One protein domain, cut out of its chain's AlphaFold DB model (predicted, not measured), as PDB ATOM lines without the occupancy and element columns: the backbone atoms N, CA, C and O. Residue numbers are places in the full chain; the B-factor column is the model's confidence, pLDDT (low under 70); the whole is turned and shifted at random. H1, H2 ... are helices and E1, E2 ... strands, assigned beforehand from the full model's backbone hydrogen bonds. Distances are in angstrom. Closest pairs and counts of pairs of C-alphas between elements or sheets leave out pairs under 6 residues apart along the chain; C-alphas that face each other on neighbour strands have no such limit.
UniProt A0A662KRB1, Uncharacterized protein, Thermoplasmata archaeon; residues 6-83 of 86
ATOM      1  N   TYR A   6     -13.098 -22.925  -0.505       79.00
ATOM      2  CA  TYR A   6     -12.785 -22.861   0.913       79.00
ATOM      3  C   TYR A   6     -13.545 -23.952   1.620       79.00
ATOM      4  O   TYR A   6     -14.626 -24.347   1.176       79.00
ATOM      5  N   TYR A   7     -12.940 -24.476   2.672       80.75
ATOM      6  CA  TYR A   7     -13.515 -25.532   3.477       80.75
ATOM      7  C   TYR A   7     -13.892 -24.942   4.816       80.75
ATOM      8  O   TYR A   7     -13.054 -24.332   5.466       80.75
ATOM      9  N   PHE A   8     -15.133 -25.168   5.224       79.50
ATOM     10  CA  PHE A   8     -15.649 -24.665   6.483       79.50
ATOM     11  C   PHE A   8     -16.258 -25.802   7.296       79.50
ATOM     12  O   PHE A   8     -16.775 -26.791   6.757       79.50
ATOM     13  N   LEU A   9     -16.205 -25.639   8.614       82.31
ATOM     14  CA  LEU A   9     -16.908 -26.478   9.566       82.31
ATOM     15  C   LEU A   9     -18.290 -25.875   9.800       82.31
ATOM     16  O   LEU A   9     -18.400 -24.748  10.276       82.31
ATOM     17  N   CYS A  10     -19.349 -26.617   9.476       82.75
ATOM     18  CA  CYS A  10     -20.698 -26.163   9.791       82.75
ATOM     19  C   CYS A  10     -20.847 -26.031  11.320       82.75
ATOM     20  O   CYS A  10     -20.587 -27.010  12.031       82.75
ATOM     21  N   PRO A  11     -21.288 -24.873  11.848       77.00
ATOM     22  CA  PRO A  11     -21.353 -24.648  13.292       77.00
ATOM     23  C   PRO A  11     -22.350 -25.576  13.994       77.00
ATOM     24  O   PRO A  11     -22.135 -25.905  15.162       77.00
ATOM     25  N   ILE A  12     -23.376 -26.033  13.270       83.56
ATOM     26  CA  ILE A  12     -24.496 -26.826  13.787       83.56
ATOM     27  C   ILE A  12     -24.184 -28.323  13.720       83.56
ATOM     28  O   ILE A  12     -24.053 -28.976  14.748       83.56
ATOM     29  N   CYS A  13     -24.007 -28.882  12.518       85.75
ATOM     30  CA  CYS A  13     -23.806 -30.328  12.366       85.75
ATOM     31  C   CYS A  13     -22.346 -30.778  12.534       85.75
ATOM     32  O   CYS A  13     -22.072 -31.975  12.459       85.75
ATOM     33  N   LYS A  14     -21.402 -29.838  12.709       83.38
ATOM     34  CA  LYS A  14     -19.955 -30.095  12.841       83.38
ATOM     35  C   LYS A  14     -19.365 -30.945  11.704       83.38
ATOM     36  O   LYS A  14     -18.342 -31.606  11.875       83.38
ATOM     37  N   GLN A  15     -19.998 -30.932  10.530       85.62
ATOM     38  CA  GLN A  15     -19.489 -31.576   9.318       85.62
ATOM     39  C   GLN A  15     -18.757 -30.563   8.435       85.62
ATOM     40  O   GLN A  15     -19.034 -29.363   8.484       85.62
ATOM     41  N   ILE A  16     -17.833 -31.063   7.610       86.19
ATOM     42  CA  ILE A  16     -17.041 -30.242   6.694       86.19
ATOM     43  C   ILE A  16     -17.740 -30.104   5.345       86.19
ATOM     44  O   ILE A  16     -18.119 -31.085   4.692       86.19
ATOM     45  N   TYR A  17     -17.833 -28.861   4.899       86.69
ATOM     46  CA  TYR A  17     -18.364 -28.482   3.602       86.69
ATOM     47  C   TYR A  17     -17.336 -27.637   2.860       86.69
ATOM     48  O   TYR A  17     -16.347 -27.180   3.423       86.69
ATOM     49  N   SER A  18     -17.569 -27.457   1.566       84.75
ATOM     50  CA  SER A  18     -16.821 -26.531   0.732       84.75
ATOM     51  C   SER A  18     -17.741 -25.459   0.170       84.75
ATOM     52  O   SER A  18     -18.875 -25.771  -0.195       84.75
ATOM     53  N   CYS A  19     -17.245 -24.229   0.090       83.75
ATOM     54  CA  CYS A  19     -17.918 -23.056  -0.454       83.75
ATOM     55  C   CYS A  19     -17.030 -22.370  -1.508       83.75
ATOM     56  O   CYS A  19     -15.813 -22.587  -1.561       83.75
ATOM     57  N   SER A  20     -17.625 -21.570  -2.390       79.94
ATOM     58  CA  SER A  20     -16.868 -20.696  -3.286       79.94
ATOM     59  C   SER A  20     -16.199 -19.548  -2.511       79.94
ATOM     60  O   SER A  20     -16.805 -18.961  -1.618       79.94
ATOM     61  N   HIS A  21     -14.967 -19.186  -2.902       71.31
ATOM     62  CA  HIS A  21     -14.202 -18.047  -2.346       71.31
ATOM     63  C   HIS A  21     -15.042 -16.768  -2.205       71.31
ATOM     64  O   HIS A  21     -14.979 -16.075  -1.199       71.31
ATOM     65  N   HIS A  22     -15.891 -16.494  -3.196       72.12
ATOM     66  CA  HIS A  22     -16.708 -15.285  -3.244       72.12
ATOM     67  C   HIS A  22     -17.716 -15.160  -2.087       72.12
ATOM     68  O   HIS A  22     -17.980 -14.054  -1.624       72.12
ATOM     69  N   CYS A  23     -18.301 -16.268  -1.623       73.38
ATOM     70  CA  CYS A  23     -19.259 -16.221  -0.511       73.38
ATOM     71  C   CYS A  23     -18.565 -16.123   0.852       73.38
ATOM     72  O   CYS A  23     -19.097 -15.481   1.757       73.38
ATOM     73  N   GLN A  24     -17.369 -16.707   0.956       66.06
ATOM     74  CA  GLN A  24     -16.485 -16.629   2.114       66.06
ATOM     75  C   GLN A  24     -16.053 -15.183   2.401       66.06
ATOM     76  O   GLN A  24     -16.222 -14.690   3.513       66.06
ATOM     77  N   GLU A  25     -15.543 -14.482   1.380       66.50
ATOM     78  CA  GLU A  25     -15.047 -13.101   1.501       66.50
ATOM     79  C   GLU A  25     -16.129 -12.112   1.924       66.50
ATOM     80  O   GLU A  25     -15.848 -11.142   2.619       66.50
ATOM     81  N   LYS A  26     -17.380 -12.368   1.534       68.38
ATOM     82  CA  LYS A  26     -18.527 -11.530   1.903       68.38
ATOM     83  C   LYS A  26     -19.005 -11.744   3.343       68.38
ATOM     84  O   LYS A  26     -20.025 -11.183   3.724       68.38
ATOM     85  N   GLY A  27     -18.307 -12.565   4.135       57.69
ATOM     86  CA  GLY A  27     -18.662 -12.836   5.529       57.69
ATOM     87  C   GLY A  27     -19.953 -13.639   5.684       57.69
ATOM     88  O   GLY A  27     -20.524 -13.676   6.773       57.69
ATOM     89  N   THR A  28     -20.419 -14.287   4.611       62.22
ATOM     90  CA  THR A  28     -21.631 -15.107   4.653       62.22
ATOM     91  C   THR A  28     -21.381 -16.269   5.605       62.22
ATOM     92  O   THR A  28     -20.461 -17.061   5.381       62.22
ATOM     93  N   ILE A  29     -22.185 -16.377   6.666       55.78
ATOM     94  CA  ILE A  29     -22.134 -17.525   7.572       55.78
ATOM     95  C   ILE A  29     -22.404 -18.765   6.725       55.78
ATOM     96  O   ILE A  29     -23.506 -18.993   6.227       55.78
ATOM     97  N   CYS A  30     -21.353 -19.545   6.508       64.50
ATOM     98  CA  CYS A  30     -21.448 -20.778   5.764       64.50
ATOM     99  C   CYS A  30     -22.052 -21.829   6.700       64.50
ATOM    100  O   CYS A  30     -21.369 -22.451   7.511       64.50
ATOM    101  N   GLU A  31     -23.367 -21.982   6.619       71.19
ATOM    102  CA  GLU A  31     -24.097 -23.107   7.190       71.19
ATOM    103  C   GLU A  31     -24.324 -24.175   6.123       71.19
ATOM    104  O   GLU A  31     -24.316 -23.917   4.915       71.19
ATOM    105  N   CYS A  32     -24.516 -25.412   6.572       79.94
ATOM    106  CA  CYS A  32     -24.986 -26.450   5.674       79.94
ATOM    107  C   CYS A  32     -26.421 -26.139   5.225       79.94
ATOM    108  O   CYS A  32     -27.197 -25.633   6.023       79.94
ATOM    109  N   GLU A  33     -26.796 -26.472   3.988       80.31
ATOM    110  CA  GLU A  33     -28.151 -26.228   3.455       80.31
ATOM    111  C   GLU A  33     -29.259 -26.758   4.380       80.31
ATOM    112  O   GLU A  33     -30.223 -26.057   4.656       80.31
ATOM    113  N   GLU A  34     -29.092 -27.970   4.915       82.56
ATOM    114  CA  GLU A  34     -30.054 -28.569   5.852       82.56
ATOM    115  C   GLU A  34     -30.142 -27.787   7.169       82.56
ATOM    116  O   GLU A  34     -31.215 -27.633   7.743       82.56
ATOM    117  N   CYS A  35     -29.002 -27.297   7.650       87.19
ATOM    118  CA  CYS A  35     -28.877 -26.542   8.888       87.19
ATOM    119  C   CYS A  35     -29.519 -25.157   8.729       87.19
ATOM    120  O   CYS A  35     -30.290 -24.732   9.583       87.19
ATOM    121  N   LEU A  36     -29.268 -24.520   7.584       84.12
ATOM    122  CA  LEU A  36     -29.857 -23.252   7.188       84.12
ATOM    123  C   LEU A  36     -31.381 -23.377   7.044       84.12
ATOM    124  O   LEU A  36     -32.105 -22.547   7.583       84.12
ATOM    125  N   LYS A  37     -31.880 -24.446   6.400       86.56
ATOM    126  CA  LYS A  37     -33.326 -24.709   6.276       86.56
ATOM    127  C   LYS A  37     -33.977 -24.822   7.655       86.56
ATOM    128  O   LYS A  37     -34.989 -24.174   7.899       86.56
ATOM    129  N   LYS A  38     -33.374 -25.587   8.574       87.44
ATOM    130  CA  LYS A  38     -33.869 -25.727   9.956       87.44
ATOM    131  C   LYS A  38     -33.903 -24.396  10.702       87.44
ATOM    132  O   LYS A  38     -34.903 -24.109  11.350       87.44
ATOM    133  N   ASN A  39     -32.852 -23.585  10.580       86.25
ATOM    134  CA  ASN A  39     -32.805 -22.263  11.200       86.25
ATOM    135  C   ASN A  39     -33.900 -21.345  10.654       86.25
ATOM    136  O   ASN A  39     -34.630 -20.745  11.432       86.25
ATOM    137  N   ILE A  40     -34.063 -21.274   9.331       85.94
ATOM    138  CA  ILE A  40     -35.080 -20.426   8.696       85.94
ATOM    139  C   ILE A  40     -36.494 -20.831   9.137       85.94
ATOM    140  O   ILE A  40     -37.291 -19.968   9.496       85.94
ATOM    141  N   ILE A  41     -36.783 -22.136   9.192       88.81
ATOM    142  CA  ILE A  41     -38.065 -22.647   9.700       88.81
ATOM    143  C   ILE A  41     -38.256 -22.280  11.180       88.81
ATOM    144  O   ILE A  41     -39.346 -21.870  11.571       88.81
ATOM    145  N   ALA A  42     -37.202 -22.359  11.998       88.06
ATOM    146  CA  ALA A  42     -37.258 -21.955  13.405       88.06
ATOM    147  C   ALA A  42     -37.553 -20.453  13.596       88.06
ATOM    148  O   ALA A  42     -38.109 -20.072  14.623       88.06
ATOM    149  N   PHE A  43     -37.254 -19.609  12.601       88.12
ATOM    150  CA  PHE A  43     -37.650 -18.195  12.570       88.12
ATOM    151  C   PHE A  43     -39.101 -17.962  12.106       88.12
ATOM    152  O   PHE A  43     -39.500 -16.816  11.906       88.12
ATOM    153  N   GLY A  44     -39.904 -19.017  11.939       89.31
ATOM    154  CA  GLY A  44     -41.320 -18.915  11.568       89.31
ATOM    155  C   GLY A  44     -41.569 -18.778  10.065       89.31
ATOM    156  O   GLY A  44     -42.673 -18.431   9.650       89.31
ATOM    157  N   VAL A  45     -40.559 -19.046   9.234       91.19
ATOM    158  CA  VAL A  45     -40.704 -19.055   7.775       91.19
ATOM    159  C   VAL A  45     -41.281 -20.396   7.315       91.19
ATOM    160  O   VAL A  45     -40.887 -21.453   7.809       91.19
ATOM    161  N   SER A  46     -42.199 -20.364   6.343       93.06
ATOM    162  CA  SER A  46     -42.788 -21.579   5.771       93.06
ATOM    163  C   SER A  46     -41.731 -22.481   5.129       93.06
ATOM    164  O   SER A  46     -40.705 -22.018   4.621       93.06
ATOM    165  N   GLU A  47     -41.991 -23.789   5.119       90.44
ATOM    166  CA  GLU A  47     -41.036 -24.764   4.591       90.44
ATOM    167  C   GLU A  47     -40.697 -24.520   3.108       90.44
ATOM    168  O   GLU A  47     -39.529 -24.605   2.722       90.44
ATOM    169  N   GLU A  48     -41.690 -24.151   2.295       90.69
ATOM    170  CA  GLU A  48     -41.509 -23.842   0.871       90.69
ATOM    171  C   GLU A  48     -40.584 -22.639   0.653       90.69
ATOM    172  O   GLU A  48     -39.675 -22.682  -0.183       90.69
ATOM    173  N   LEU A  49     -40.772 -21.570   1.437       89.00
ATOM    174  CA  LEU A  49     -39.956 -20.365   1.325       89.00
ATOM    175  C   LEU A  49     -38.532 -20.619   1.837       89.00
ATOM    176  O   LEU A  49     -37.562 -20.188   1.210       89.00
ATOM    177  N   ALA A  50     -38.396 -21.390   2.922       88.25
ATOM    178  CA  ALA A  50     -37.106 -21.830   3.441       88.25
ATOM    179  C   ALA A  50     -36.332 -22.660   2.407       88.25
ATOM    180  O   ALA A  50     -35.128 -22.469   2.219       88.25
ATOM    181  N   GLU A  51     -37.015 -23.561   1.703       88.31
ATOM    182  CA  GLU A  51     -36.406 -24.403   0.680       88.31
ATOM    183  C   GLU A  51     -35.964 -23.607  -0.553       88.31
ATOM    184  O   GLU A  51     -34.856 -23.818  -1.056       88.31
ATOM    185  N   SER A  52     -36.788 -22.660  -1.008       89.19
ATOM    186  CA  SER A  52     -36.439 -21.742  -2.098       89.19
ATOM    187  C   SER A  52     -35.186 -20.923  -1.762       89.19
ATOM    188  O   SER A  52     -34.198 -20.938  -2.504       89.19
ATOM    189  N   PHE A  53     -35.161 -20.314  -0.571       85.31
ATOM    190  CA  PHE A  53     -34.022 -19.533  -0.093       85.31
ATOM    191  C   PHE A  53     -32.739 -20.374   0.006       85.31
ATOM    192  O   PHE A  53     -31.671 -19.970  -0.462       85.31
ATOM    193  N   CYS A  54     -32.833 -21.585   0.561       84.38
ATOM    194  CA  CYS A  54     -31.691 -22.489   0.679       84.38
ATOM    195  C   CYS A  54     -31.132 -22.909  -0.689       84.38
ATOM    196  O   CYS A  54     -29.908 -22.944  -0.866       84.38
ATOM    197  N   LYS A  55     -31.999 -23.181  -1.675       84.38
ATOM    198  CA  LYS A  55     -31.583 -23.512  -3.049       84.38
ATOM    199  C   LYS A  55     -30.815 -22.360  -3.693       84.38
ATOM    200  O   LYS A  55     -29.779 -22.603  -4.322       84.38
ATOM    201  N   ASP A  56     -31.263 -21.125  -3.491       84.81
ATOM    202  CA  ASP A  56     -30.590 -19.934  -4.008       84.81
ATOM    203  C   ASP A  56     -29.212 -19.732  -3.379       84.81
ATOM    204  O   ASP A  56     -28.219 -19.556  -4.097       84.81
ATOM    205  N   VAL A  57     -29.113 -19.846  -2.051       80.19
ATOM    206  CA  VAL A  57     -27.832 -19.768  -1.331       80.19
ATOM    207  C   VAL A  57     -26.881 -20.868  -1.803       80.19
ATOM    208  O   VAL A  57     -25.732 -20.589  -2.157       80.19
ATOM    209  N   LYS A  58     -27.350 -22.119  -1.902       79.31
ATOM    210  CA  LYS A  58     -26.530 -23.251  -2.359       79.31
ATOM    211  C   LYS A  58     -26.023 -23.055  -3.785       79.31
ATOM    212  O   LYS A  58     -24.864 -23.373  -4.058       79.31
ATOM    213  N   ARG A  59     -26.854 -22.540  -4.698       81.31
ATOM    214  CA  ARG A  59     -26.460 -22.265  -6.090       81.31
ATOM    215  C   ARG A  59     -25.418 -21.155  -6.166       81.31
ATOM    216  O   ARG A  59     -24.380 -21.352  -6.799       81.31
ATOM    217  N   ARG A  60     -25.651 -20.029  -5.481       80.69
ATOM    218  CA  ARG A  60     -24.726 -18.882  -5.451       80.69
ATOM    219  C   ARG A  60     -23.378 -19.258  -4.831       80.69
ATOM    220  O   ARG A  60     -22.326 -18.978  -5.406       80.69
ATOM    221  N   CYS A  61     -23.410 -19.966  -3.705       79.25
ATOM    222  CA  CYS A  61     -22.224 -20.296  -2.916       79.25
ATOM    223  C   CYS A  61     -21.602 -21.661  -3.240       79.25
ATOM    224  O   CYS A  61     -20.557 -22.013  -2.693       79.25
ATOM    225  N   GLN A  62     -22.207 -22.424  -4.156       82.75
ATOM    226  CA  GLN A  62     -21.758 -23.751  -4.595       82.75
ATOM    227  C   GLN A  62     -21.433 -24.697  -3.428       82.75
ATOM    228  O   GLN A  62     -20.446 -25.436  -3.485       82.75
ATOM    229  N   ILE A  63     -22.254 -24.663  -2.372       82.94
ATOM    230  CA  ILE A  63     -21.990 -25.396  -1.131       82.94
ATOM    231  C   ILE A  63     -22.048 -26.905  -1.396       82.94
ATOM    232  O   ILE A  63     -23.040 -27.427  -1.910       82.94
ATOM    233  N   LYS A  64     -20.975 -27.622  -1.047       84.88
ATOM    234  CA  LYS A  64     -20.866 -29.080  -1.230       84.88
ATOM    235  C   LYS A  64     -20.290 -29.759   0.003       84.88
ATOM    236  O   LYS A  64     -19.221 -29.375   0.467       84.88
ATOM    237  N   LYS A  65     -20.954 -30.817   0.474       85.50
ATOM    238  CA  LYS A  65     -20.458 -31.684   1.553       85.50
ATOM    239  C   LYS A  65     -19.190 -32.418   1.121       85.50
ATOM    240  O   LYS A  65     -19.140 -32.979   0.022       85.50
ATOM    241  N   VAL A  66     -18.181 -32.450   1.989       85.06
ATOM    242  CA  VAL A  66     -16.982 -33.265   1.765       85.06
ATOM    243  C   VAL A  66     -17.319 -34.718   2.091       85.06
ATOM    244  O   VAL A  66     -17.587 -35.059   3.238       85.06
ATOM    245  N   LYS A  67     -17.351 -35.577   1.066       84.56
ATOM    246  CA  LYS A  67     -17.675 -37.009   1.219       84.56
ATOM    247  C   LYS A  67     -16.483 -37.855   1.683       84.56
ATOM    248  O   LYS A  67     -16.672 -38.901   2.291       84.56
ATOM    249  N   ASP A  68     -15.265 -37.407   1.389       88.50
ATOM    250  CA  ASP A  68     -14.033 -38.092   1.777       88.50
ATOM    251  C   ASP A  68     -13.758 -37.869   3.271       88.50
ATOM    252  O   ASP A  68     -13.456 -36.751   3.696       88.50
ATOM    253  N   LYS A  69     -13.867 -38.943   4.062       82.94
ATOM    254  CA  LYS A  69     -13.690 -38.904   5.520       82.94
ATOM    255  C   LYS A  69     -12.280 -38.470   5.926       82.94
ATOM    256  O   LYS A  69     -12.153 -37.677   6.852       82.94
ATOM    257  N   LYS A  70     -11.231 -38.931   5.231       87.88
ATOM    258  CA  LYS A  70      -9.843 -38.563   5.560       87.88
ATOM    259  C   LYS A  70      -9.620 -37.075   5.307       87.88
ATOM    260  O   LYS A  70      -9.111 -36.374   6.177       87.88
ATOM    261  N   LYS A  71     -10.077 -36.569   4.156       84.56
ATOM    262  CA  LYS A  71     -10.009 -35.130   3.855       84.56
ATOM    263  C   LYS A  71     -10.826 -34.297   4.834       84.56
ATOM    264  O   LYS A  71     -10.352 -33.254   5.263       84.56
ATOM    265  N   ALA A  72     -12.024 -34.746   5.201       82.38
ATOM    266  CA  ALA A  72     -12.847 -34.044   6.180       82.38
ATOM    267  C   ALA A  72     -12.133 -33.925   7.537       82.38
ATOM    268  O   ALA A  72     -12.101 -32.839   8.103       82.38
ATOM    269  N   VAL A  73     -11.498 -34.994   8.028       84.75
ATOM    270  CA  VAL A  73     -10.721 -34.947   9.279       84.75
ATOM    271  C   VAL A  73      -9.542 -33.978   9.170       84.75
ATOM    272  O   VAL A  73      -9.367 -33.146  10.053       84.75
ATOM    273  N   LEU A  74      -8.782 -34.013   8.070       86.75
ATOM    274  CA  LEU A  74      -7.658 -33.093   7.854       86.75
ATOM    275  C   LEU A  74      -8.099 -31.624   7.824       86.75
ATOM    276  O   LEU A  74      -7.461 -30.777   8.443       86.75
ATOM    277  N   TYR A  75      -9.198 -31.313   7.132       84.38
ATOM    278  CA  TYR A  75      -9.733 -29.952   7.104       84.38
ATOM    279  C   TYR A  75     -10.273 -29.516   8.460       84.38
ATOM    280  O   TYR A  75     -10.059 -28.375   8.845       84.38
ATOM    281  N   LYS A  76     -10.929 -30.419   9.194       82.75
ATOM    282  CA  LYS A  76     -11.393 -30.142  10.553       82.75
ATOM    283  C   LYS A  76     -10.222 -29.775  11.467       82.75
ATOM    284  O   LYS A  76     -10.254 -28.708  12.066       82.75
ATOM    285  N   LEU A  77      -9.178 -30.607  11.490       84.06
ATOM    286  CA  LEU A  77      -7.963 -30.355  12.269       84.06
ATOM    287  C   LEU A  77      -7.309 -29.028  11.881       84.06
ATOM    288  O   LEU A  77      -6.940 -28.255  12.754       84.06
ATOM    289  N   ARG A  78      -7.208 -28.723  10.580       82.25
ATOM    290  CA  ARG A  78      -6.662 -27.441  10.115       82.25
ATOM    291  C   ARG A  78      -7.464 -26.248  10.645       82.25
ATOM    292  O   ARG A  78      -6.865 -25.318  11.166       82.25
ATOM    293  N   ILE A  79      -8.791 -26.285  10.531       77.75
ATOM    294  CA  ILE A  79      -9.674 -25.201  10.995       77.75
ATOM    295  C   ILE A  79      -9.550 -25.005  12.515       77.75
ATOM    296  O   ILE A  79      -9.511 -23.872  12.984       77.75
ATOM    297  N   GLU A  80      -9.478 -26.099  13.279       79.56
ATOM    298  CA  GLU A  80      -9.317 -26.062  14.739       79.56
ATOM    299  C   GLU A  80      -7.940 -25.512  15.154       79.56
ATOM    300  O   GLU A  80      -7.866 -24.702  16.074       79.56
ATOM    301  N   LEU A  81      -6.866 -25.894  14.452       81.06
ATOM    302  CA  LEU A  81      -5.496 -25.450  14.736       81.06
ATOM    303  C   LEU A  81      -5.222 -24.000  14.314       81.06
ATOM    304  O   LEU A  81      -4.504 -23.287  15.006       81.06
ATOM    305  N   GLU A  82      -5.773 -23.550  13.184       75.25
ATOM    306  CA  GLU A  82      -5.551 -22.190  12.672       75.25
ATOM    307  C   GLU A  82      -6.376 -21.130  13.427       75.25
ATOM    308  O   GLU A  82      -6.180 -19.932  13.212       75.25
ATOM    309  N   GLY A  83      -7.308 -21.543  14.302       61.84
ATOM    310  CA  GLY A  83      -8.145 -20.650  15.119       61.84
ATOM    311  C   GLY A  83      -9.012 -19.677  14.307       61.84
ATOM    312  O   GLY A  83      -9.626 -18.764  14.861       61.84
TER     313      GLY A  83
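Overview. This is residues 6 to 83 of the 86 residues of an uncharacterized protein of Thermoplasmata archaeon (UniProt A0A662KRB1). A small strand hairpin, E1 and E2, sits between H4, packed on it at one end of the long axis, and the helical hairpin H2 and H3, reaching out at the other. The 78 printed residues have two strands, antiparallel, then four helices, and are mostly helix. The whole is compact, with a radius of gyration of the C-alphas of 13.0 A, and spans 38 by 23 by 22 A.

Along the chain. Find C-alpha 6 at (-12.785, -22.861, 0.913), beginning E1, residues 6 to 9; then come E2, 16 to 20, H1, 21 to 25, H2, 33 to 42, H3, 47 to 61, 20.7 A from first to last C-alpha, and H4, 69 to 82, 19.9 A, ending at C-alpha 82, (-5.551, -22.190, 12.672).

Arrangement. Between E1 and E2, find N 8 and O 17, 3.0 A apart, within hydrogen-bond range. The closest C-alphas of E2 and H4, Ile 16 and Ala 72, are 5.7 A apart. H2 and H3 touch, closest at C-alphas 37 and 50, 5.5 A, opposite ways at a steep tilt of 37 degrees, only just past shallow. Every helix O i to N i+4 pair is within range.

Size, cuts and confidence. The printed part has no cut and no long link; pLDDT is under 70 at residues 24 to 30 and 83.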